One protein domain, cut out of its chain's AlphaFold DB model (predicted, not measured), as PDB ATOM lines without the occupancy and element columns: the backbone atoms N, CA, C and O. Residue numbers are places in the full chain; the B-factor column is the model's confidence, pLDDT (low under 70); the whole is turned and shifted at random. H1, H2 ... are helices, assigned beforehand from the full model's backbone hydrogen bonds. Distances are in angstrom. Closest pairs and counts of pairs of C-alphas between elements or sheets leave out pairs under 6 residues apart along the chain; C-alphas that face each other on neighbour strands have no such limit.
ATOM      1  N   GLU A   4     178.836 160.914 116.010       92.19
ATOM      2  CA  GLU A   4     178.766 160.370 117.368       92.19
ATOM      3  C   GLU A   4     177.507 160.844 118.098       92.19
ATOM      4  O   GLU A   4     176.814 160.030 118.705       92.19
ATOM      5  N   ALA A   5     177.151 162.127 117.971       92.88
ATOM      6  CA  ALA A   5     175.935 162.665 118.578       92.88
ATOM      7  C   ALA A   5     174.674 162.009 117.997       92.88
ATOM      8  O   ALA A   5     173.764 161.642 118.741       92.88
ATOM      9  N   ILE A   6     174.621 161.825 116.671       93.75
ATOM     10  CA  ILE A   6     173.503 161.134 116.014       93.75
ATOM     11  C   ILE A   6     173.450 159.664 116.455       93.75
ATOM     12  O   ILE A   6     172.376 159.158 116.773       93.75
ATOM     13  N   SER A   7     174.597 158.981 116.506       95.12
ATOM     14  CA  SER A   7     174.686 157.589 116.956       95.12
ATOM     15  C   SER A   7     174.196 157.428 118.395       95.12
ATOM     16  O   SER A   7     173.406 156.529 118.683       95.12
ATOM     17  N   TRP A   8     174.585 158.336 119.295       94.44
ATOM     18  CA  TRP A   8     174.072 158.365 120.662       94.44
ATOM     19  C   TRP A   8     172.553 158.591 120.696       94.44
ATOM     20  O   TRP A   8     171.845 157.835 121.362       94.44
ATOM     21  N   ALA A   9     172.039 159.567 119.939       94.94
ATOM     22  CA  ALA A   9     170.608 159.880 119.890       94.94
ATOM     23  C   ALA A   9     169.751 158.694 119.416       94.94
ATOM     24  O   ALA A   9     168.631 158.517 119.889       94.94
ATOM     25  N   LEU A  10     170.273 157.880 118.496       94.94
ATOM     26  CA  LEU A  10     169.573 156.717 117.950       94.94
ATOM     27  C   LEU A  10     169.613 155.493 118.867       94.94
ATOM     28  O   LEU A  10     168.649 154.732 118.897       94.94
ATOM     29  N   ASN A  11     170.722 155.281 119.576       95.50
ATOM     30  CA  ASN A  11     170.987 153.996 120.228       95.50
ATOM     31  C   ASN A  11     170.927 154.045 121.756       95.50
ATOM     32  O   ASN A  11     170.687 153.017 122.384       95.50
ATOM     33  N   LEU A  12     171.191 155.206 122.362       95.25
ATOM     34  CA  LEU A  12     171.481 155.308 123.797       95.25
ATOM     35  C   LEU A  12     170.657 156.375 124.515       95.25
ATOM     36  O   LEU A  12     170.474 156.284 125.728       95.25
ATOM     37  N   ALA A  13     170.193 157.402 123.803       93.69
ATOM     38  CA  ALA A  13     169.546 158.530 124.446       93.69
ATOM     39  C   ALA A  13     168.216 158.149 125.120       93.69
ATOM     40  O   ALA A  13     167.364 157.505 124.498       93.69
ATOM     41  N   PRO A  14     167.981 158.595 126.368       93.50
ATOM     42  CA  PRO A  14     166.691 158.421 127.011       93.50
ATOM     43  C   PRO A  14     165.662 159.344 126.349       93.50
ATOM     44  O   PRO A  14     165.768 160.569 126.404       93.50
ATOM     45  N   ILE A  15     164.645 158.752 125.725       96.25
ATOM     46  CA  ILE A  15     163.546 159.492 125.101       96.25
ATOM     47  C   ILE A  15     162.343 159.533 126.055       96.25
ATOM     48  O   ILE A  15     161.912 158.476 126.523       96.25
ATOM     49  N   PRO A  16     161.742 160.715 126.302       95.50
ATOM     50  CA  PRO A  16     160.526 160.835 127.099       95.50
ATOM     51  C   PRO A  16     159.403 159.917 126.603       95.50
ATOM     52  O   PRO A  16     159.132 159.842 125.400       95.50
ATOM     53  N   LEU A  17     158.710 159.257 127.532       95.62
ATOM     54  CA  LEU A  17     157.614 158.343 127.204       95.62
ATOM     55  C   LEU A  17     156.361 159.105 126.757       95.62
ATOM     56  O   LEU A  17     156.035 160.160 127.295       95.62
ATOM     57  N   ASP A  18     155.656 158.599 125.759       94.12
ATOM     58  CA  ASP A  18     154.346 159.074 125.340       94.12
ATOM     59  C   ASP A  18     153.232 158.609 126.296       94.12
ATOM     60  O   ASP A  18     153.476 157.965 127.318       94.12
ATOM     61  N   SER A  19     151.982 158.937 125.964       90.81
ATOM     62  CA  SER A  19     150.807 158.561 126.763       90.81
ATOM     63  C   SER A  19     150.584 157.051 126.877       90.81
ATOM     64  O   SER A  19     149.842 156.618 127.750       90.81
ATOM     65  N   ASN A  20     151.205 156.249 126.009       94.56
ATOM     66  CA  ASN A  20     151.121 154.791 126.020       94.56
ATOM     67  C   ASN A  20     152.319 154.154 126.743       94.56
ATOM     68  O   ASN A  20     152.503 152.938 126.665       94.56
ATOM     69  N   GLY A  21     153.160 154.959 127.400       95.12
ATOM     70  CA  GLY A  21     154.363 154.493 128.082       95.12
ATOM     71  C   GLY A  21     155.486 154.063 127.135       95.12
ATOM     72  O   GLY A  21     156.400 153.366 127.568       95.12
ATOM     73  N   LYS A  22     155.440 154.443 125.850       95.94
ATOM     74  CA  LYS A  22     156.474 154.110 124.856       95.94
ATOM     75  C   LYS A  22     157.364 155.319 124.562       95.94
ATOM     76  O   LYS A  22     156.880 156.442 124.643       95.94
ATOM     77  N   PRO A  23     158.640 155.142 124.180       96.00
ATOM     78  CA  PRO A  23     159.487 156.252 123.740       96.00
ATOM     79  C   PRO A  23     158.804 157.114 122.669       96.00
ATOM     80  O   PRO A  23     158.358 156.604 121.642       96.00
ATOM     81  N   SER A  24     158.713 158.425 122.903       97.50
ATOM     82  CA  SER A  24     158.018 159.352 122.008       97.50
ATOM     83  C   SER A  24     158.777 159.534 120.681       97.50
ATOM     84  O   SER A  24     159.859 160.129 120.678       97.50
ATOM     85  N   PRO A  25     158.208 159.132 119.527       96.75
ATOM     86  CA  PRO A  25     158.892 159.250 118.237       96.75
ATOM     87  C   PRO A  25     159.120 160.710 117.824       96.75
ATOM     88  O   PRO A  25     160.111 161.023 117.169       96.75
ATOM     89  N   THR A  26     158.249 161.632 118.246       97.88
ATOM     90  CA  THR A  26     158.429 163.067 117.985       97.88
ATOM     91  C   THR A  26     159.574 163.657 118.804       97.88
ATOM     92  O   THR A  26     160.348 164.445 118.267       97.88
ATOM     93  N   CYS A  27     159.735 163.247 120.069       97.69
ATOM     94  CA  CYS A  27     160.885 163.666 120.875       97.69
ATOM     95  C   CYS A  27     162.186 163.071 120.321       97.69
ATOM     96  O   CYS A  27     163.176 163.786 120.218       97.69
ATOM     97  N   ALA A  28     162.166 161.807 119.881       97.19
ATOM     98  CA  ALA A  28     163.312 161.183 119.221       97.19
ATOM     99  C   ALA A  28     163.728 161.943 117.950       97.19
ATOM    100  O   ALA A  28     164.899 162.274 117.785       97.19
ATOM    101  N   ALA A  29     162.773 162.305 117.087       97.75
ATOM    102  CA  ALA A  29     163.058 163.083 115.882       97.75
ATOM    103  C   ALA A  29     163.677 164.456 116.198       97.75
ATOM    104  O   ALA A  29     164.638 164.865 115.546       97.75
ATOM    105  N   VAL A  30     163.159 165.164 117.210       97.62
ATOM    106  CA  VAL A  30     163.718 166.455 117.648       97.62
ATOM    107  C   VAL A  30     165.129 166.285 118.206       97.62
ATOM    108  O   VAL A  30     166.011 167.057 117.838       97.62
ATOM    109  N   LEU A  31     165.377 165.247 119.009       96.44
ATOM    110  CA  LEU A  31     166.704 164.962 119.545       96.44
ATOM    111  C   LEU A  31     167.724 164.646 118.443       96.44
ATOM    112  O   LEU A  31     168.836 165.168 118.468       96.44
ATOM    113  N   ILE A  32     167.336 163.859 117.438       96.12
ATOM    114  CA  ILE A  32     168.172 163.594 116.259       96.12
ATOM    115  C   ILE A  32     168.453 164.898 115.500       96.12
ATOM    116  O   ILE A  32     169.575 165.117 115.054       96.12
ATOM    117  N   GLY A  33     167.467 165.795 115.385       95.69
ATOM    118  CA  GLY A  33     167.647 167.120 114.789       95.69
ATOM    119  C   GLY A  33     168.678 167.986 115.523       95.69
ATOM    120  O   GLY A  33     169.503 168.624 114.866       95.69
ATOM    121  N   LEU A  34     168.668 167.975 116.862       95.06
ATOM    122  CA  LEU A  34     169.670 168.647 117.702       95.06
ATOM    123  C   LEU A  34     171.063 168.032 117.495       95.06
ATOM    124  O   LEU A  34     172.024 168.735 117.187       95.06
ATOM    125  N   ALA A  35     171.155 166.705 117.576       93.81
ATOM    126  CA  ALA A  35     172.397 165.961 117.386       93.81
ATOM    127  C   ALA A  35     173.006 166.165 115.987       93.81
ATOM    128  O   ALA A  35     174.218 166.323 115.839       93.81
ATOM    129  N   ASN A  36     172.166 166.224 114.952       91.81
ATOM    130  CA  ASN A  36     172.582 166.521 113.586       91.81
ATOM    131  C   ASN A  36     173.159 167.935 113.442       91.81
ATOM    132  O   ASN A  36     174.080 168.145 112.647       91.81
ATOM    133  N   ASN A  37     172.635 168.900 114.201       93.00
ATOM    134  CA  ASN A  37     173.134 170.269 114.167       93.00
ATOM    135  C   ASN A  37     174.483 170.426 114.877       93.00
ATOM    136  O   ASN A  37     175.261 171.287 114.477       93.00
ATOM    137  N   ALA A  38     174.778 169.577 115.866       90.19
ATOM    138  CA  ALA A  38     176.031 169.641 116.605       90.19
ATOM    139  C   ALA A  38     177.259 169.555 115.671       90.19
ATOM    140  O   ALA A  38     177.274 168.799 114.688       90.19
ATOM    141  N   ASP A  39     178.298 170.342 115.951       82.12
ATOM    142  CA  ASP A  39     179.604 170.240 115.296       82.12
ATOM    143  C   ASP A  39     180.342 168.963 115.743       82.12
ATOM    144  O   ASP A  39     179.909 168.266 116.660       82.12
ATOM    145  N   SER A  40     181.466 168.631 115.103       76.12
ATOM    146  CA  SER A  40     182.265 167.440 115.440       76.12
ATOM    147  C   SER A  40     182.858 167.455 116.857       76.12
ATOM    148  O   SER A  40     183.332 166.424 117.315       76.12
ATOM    149  N   SER A  41     182.830 168.593 117.553       75.81
ATOM    150  CA  SER A  41     183.203 168.732 118.966       75.81
ATOM    151  C   SER A  41     181.984 168.734 119.906       75.81
ATOM    152  O   SER A  41     182.145 168.981 121.099       75.81
ATOM    153  N   GLY A  42     180.770 168.501 119.394       67.38
ATOM    154  CA  GLY A  42     179.519 168.513 120.161       67.38
ATOM    155  C   GLY A  42     178.961 169.907 120.479       67.38
ATOM    156  O   GLY A  42     178.010 170.016 121.250       67.38
ATOM    157  N   ARG A  43     179.528 170.978 119.910       74.88
ATOM    158  CA  ARG A  43     179.055 172.361 120.092       74.88
ATOM    159  C   ARG A  43     177.959 172.707 119.089       74.88
ATOM    160  O   ARG A  43     177.681 171.944 118.172       74.88
ATOM    161  N   ASP A  44     177.317 173.855 119.286       81.12
ATOM    162  CA  ASP A  44     176.260 174.376 118.410       81.12
ATOM    163  C   ASP A  44     175.074 173.415 118.220       81.12
ATOM    164  O   ASP A  44     174.396 173.426 117.199       81.12
ATOM    165  N   ALA A  45     174.766 172.587 119.221       81.56
ATOM    166  CA  ALA A  45     173.669 171.616 119.154       81.56
ATOM    167  C   ALA A  45     172.261 172.249 119.179       81.56
ATOM    168  O   ALA A  45     171.278 171.554 118.930       81.56
ATOM    169  N   PHE A  46     172.151 173.551 119.471       85.56
ATOM    170  CA  PHE A  46     170.885 174.268 119.657       85.56
ATOM    171  C   PHE A  46     170.604 175.240 118.498       85.56
ATOM    172  O   PHE A  46     170.822 176.446 118.630       85.56
ATOM    173  N   PRO A  47     170.127 174.746 117.340       90.56
ATOM    174  CA  PRO A  47     169.671 175.601 116.258       90.56
ATOM    175  C   PRO A  47     168.349 176.296 116.606       90.56
ATOM    176  O   PRO A  47     167.681 175.987 117.593       90.56
ATOM    177  N   SER A  48     167.913 177.200 115.727       96.00
ATOM    178  CA  SER A  48     166.579 177.796 115.821       96.00
ATOM    179  C   SER A  48     165.458 176.744 115.744       96.00
ATOM    180  O   SER A  48     165.590 175.710 115.080       96.00
ATOM    181  N   VAL A  49     164.296 177.050 116.332       97.44
ATOM    182  CA  VAL A  49     163.088 176.210 116.210       97.44
ATOM    183  C   VAL A  49     162.686 176.014 114.742       97.44
ATOM    184  O   VAL A  49     162.304 174.911 114.360       97.44
ATOM    185  N   ALA A  50     162.831 177.037 113.894       97.81
ATOM    186  CA  ALA A  50     162.529 176.937 112.465       97.81
ATOM    187  C   ALA A  50     163.424 175.904 111.752       97.81
ATOM    188  O   ALA A  50     162.957 175.140 110.903       97.81
ATOM    189  N   THR A  51     164.698 175.818 112.138       97.06
ATOM    190  CA  THR A  51     165.616 174.783 111.644       97.06
ATOM    191  C   THR A  51     165.152 173.386 112.063       97.06
ATOM    192  O   THR A  51     165.137 172.475 111.236       97.06
ATOM    193  N   LEU A  52     164.706 173.210 113.310       97.44
ATOM    194  CA  LEU A  52     164.181 171.927 113.795       97.44
ATOM    195  C   LEU A  52     162.859 171.542 113.125       97.44
ATOM    196  O   LEU A  52     162.667 170.375 112.790       97.44
ATOM    197  N   VAL A  53     161.974 172.502 112.852       98.38
ATOM    198  CA  VAL A  53     160.774 172.284 112.025       98.38
ATOM    199  C   VAL A  53     161.178 171.784 110.637       98.38
ATOM    200  O   VAL A  53     160.614 170.812 110.131       98.38
ATOM    201  N   ARG A  54     162.213 172.379 110.029       97.25
ATOM    202  CA  ARG A  54     162.739 171.920 108.737       97.25
ATOM    203  C   ARG A  54     163.306 170.500 108.813       97.25
ATOM    204  O   ARG A  54     163.039 169.721 107.904       97.25
ATOM    205  N   TYR A  55     164.072 170.159 109.848       95.56
ATOM    206  CA  TYR A  55     164.658 168.821 109.992       95.56
ATOM    207  C   TYR A  55     163.613 167.741 110.264       95.56
ATOM    208  O   TYR A  55     163.653 166.681 109.650       95.56
ATOM    209  N   THR A  56     162.664 168.017 111.154       96.94
ATOM    210  CA  THR A  56     161.731 167.006 111.669       96.94
ATOM    211  C   THR A  56     160.414 166.936 110.904       96.94
ATOM    212  O   THR A  56     159.695 165.950 111.030       96.94
ATOM    213  N   ARG A  57     160.075 167.981 110.133       98.06
ATOM    214  CA  ARG A  57     158.760 168.177 109.488       98.06
ATOM    215  C   ARG A  57     157.578 168.234 110.463       98.06
ATOM    216  O   ARG A  57     156.430 168.111 110.047       98.06
ATOM    217  N   LEU A  58     157.845 168.450 111.748       98.25
ATOM    218  CA  LEU A  58     156.821 168.623 112.771       98.25
ATOM    219  C   LEU A  58     156.338 170.075 112.823       98.25
ATOM    220  O   LEU A  58     157.031 170.996 112.391       98.25
ATOM    221  N   SER A  59     155.157 170.287 113.405       98.56
ATOM    222  CA  SER A  59     154.680 171.640 113.694       98.56
ATOM    223  C   SER A  59     155.593 172.342 114.704       98.56
ATOM    224  O   SER A  59     156.161 171.704 115.593       98.56
ATOM    225  N   GLU A  60     155.674 173.670 114.628       98.38
ATOM    226  CA  GLU A  60     156.433 174.489 115.578       98.38
ATOM    227  C   GLU A  60     156.011 174.233 117.035       98.38
ATOM    228  O   GLU A  60     156.856 174.105 117.923       98.38
ATOM    229  N   ARG A  61     154.700 174.080 117.274       98.25
ATOM    230  CA  ARG A  61     154.147 173.718 118.585       98.25
ATOM    231  C   ARG A  61     154.701 172.379 119.070       98.25
ATOM    232  O   ARG A  61     155.165 172.297 120.202       98.25
ATOM    233  N   THR A  62     154.672 171.351 118.221       98.12
ATOM    234  CA  THR A  62     155.196 170.018 118.556       98.12
ATOM    235  C   THR A  62     156.686 170.078 118.879       98.12
ATOM    236  O   THR A  62     157.109 169.472 119.859       98.12
ATOM    237  N   VAL A  63     157.470 170.824 118.091       98.19
ATOM    238  CA  VAL A  63     158.911 170.994 118.326       98.19
ATOM    239  C   VAL A  63     159.169 171.618 119.695       98.19
ATOM    240  O   VAL A  63     159.938 171.050 120.463       98.19
ATOM    241  N   ARG A  64     158.495 172.724 120.044       97.69
ATOM    242  CA  ARG A  64     158.654 173.362 121.365       97.69
ATOM    243  C   ARG A  64     158.291 172.425 122.511       97.69
ATOM    244  O   ARG A  64     159.102 172.234 123.405       97.69
ATOM    245  N   THR A  65     157.141 171.755 122.429       97.44
ATOM    246  CA  THR A  65     156.742 170.774 123.447       97.44
ATOM    247  C   THR A  65     157.764 169.646 123.595       97.44
ATOM    248  O   THR A  65     157.992 169.172 124.702       97.44
ATOM    249  N   CYS A  66     158.394 169.189 122.509       97.19
ATOM    250  CA  CYS A  66     159.454 168.186 122.607       97.19
ATOM    251  C   CYS A  66     160.723 168.755 123.254       97.19
ATOM    252  O   CYS A  66     161.322 168.065 124.069       97.19
ATOM    253  N   LEU A  67     161.115 169.993 122.934       96.38
ATOM    254  CA  LEU A  67     162.259 170.658 123.569       96.38
ATOM    255  C   LEU A  67     162.058 170.797 125.081       96.38
ATOM    256  O   LEU A  67     162.952 170.423 125.832       96.38
ATOM    257  N   ASP A  68     160.873 171.222 125.525       95.88
ATOM    258  CA  ASP A  68     160.545 171.337 126.954       95.88
ATOM    259  C   ASP A  68     160.656 169.987 127.677       95.88
ATOM    260  O   ASP A  68     161.087 169.911 128.822       95.88
ATOM    261  N   ARG A  69     160.287 168.897 126.996       95.31
ATOM    262  CA  ARG A  69     160.348 167.533 127.542       95.31
ATOM    263  C   ARG A  69     161.746 166.918 127.509       95.31
ATOM    264  O   ARG A  69     161.989 165.963 128.238       95.31
ATOM    265  N   LEU A  70     162.612 167.398 126.620       93.94
ATOM    266  CA  LEU A  70     164.000 166.949 126.479       93.94
ATOM    267  C   LEU A  70     164.964 167.772 127.341       93.94
ATOM    268  O   LEU A  70     166.087 167.328 127.576       93.94
ATOM    269  N   ALA A  71     164.554 168.960 127.792       85.19
ATOM    270  CA  ALA A  71     165.346 169.771 128.697       85.19
ATOM    271  C   ALA A  71     165.572 169.012 130.019       85.19
ATOM    272  O   ALA A  71     164.621 168.449 130.570       85.19
TER     273      ALA A  71
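AT A GLANCE: This is residues 4 to 71 of the 74 residues of an uncharacterized protein of Chloroflexi bacterium (UniProt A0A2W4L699). A helix in the middle, H2, has H1 folded back beside it on one side, while H3 and H4 cross it on the other. Two long links loop out past opposite ends of H2, and their tips at Asn 20 and Ser 41 mark the long axis. The printed part has 68 residues with four named helices, in the order H1, H2, H3, H4, and no named strand; its class is all helix. The whole is compact, with a radius of gyration of the C-alphas of 11.4 A and spans of 35 by 26 by 18 A.

HOW THE PARTS SIT: H1, residues 4 to 11, and H2, residues 25 to 37, form a helical hairpin. They touch, closest at the C-alphas of Ala 5 and Ala 35, 5.0 A apart, and run opposite ways at a shallow tilt of 12 degrees. H2 is the hub, touching three helices. With residues 29 to 34 alone it touches H3, residues 49 to 56, closest at the C-alphas of Gly 33 and Tyr 55, 5.9 A apart. Their tilt of 69.6 degrees is steep, only just short of about perpendicular, and they run opposite ways. With residues 26 to 31 alone H2 touches H4, residues 60 to 70, about perpendicular at 86 degrees; the C-alphas of Cys 27 and Cys 66 are closest, 5.0 A apart. H3 and H4 touch, about perpendicular at 89 degrees, closest at the C-alphas of Val 53 and Glu 60, 6.0 A apart. The helix packing is mostly crossed, with one of four touching pairs at a shallow tilt. H1 is apart from H3 and H4. In H1, H2, H3 and H4 every O i to N i+4 pair is within hydrogen-bond range.

IN THESE COORDINATES: H1 begins at C-alpha 4 (178.766, 160.370, 117.368) and measures 10.5 A; H3 measures 10.4 A. H2, the longest, measures 18.5 A from C-alpha 25 (158.892, 159.250, 118.237). H4 measures 15.3 A and ends at C-alpha 70 (164.000, 166.949, 126.479).

THE WHOLE: The C-alphas of Asn 20 and Ser 41, the two farthest apart, are 35.7 A apart. The links H1 to H2 and H2 to H3 are long; H3 to H4 is tight. The printed part has no cut, and its mean pLDDT is 93.5, with residue 42 under 70.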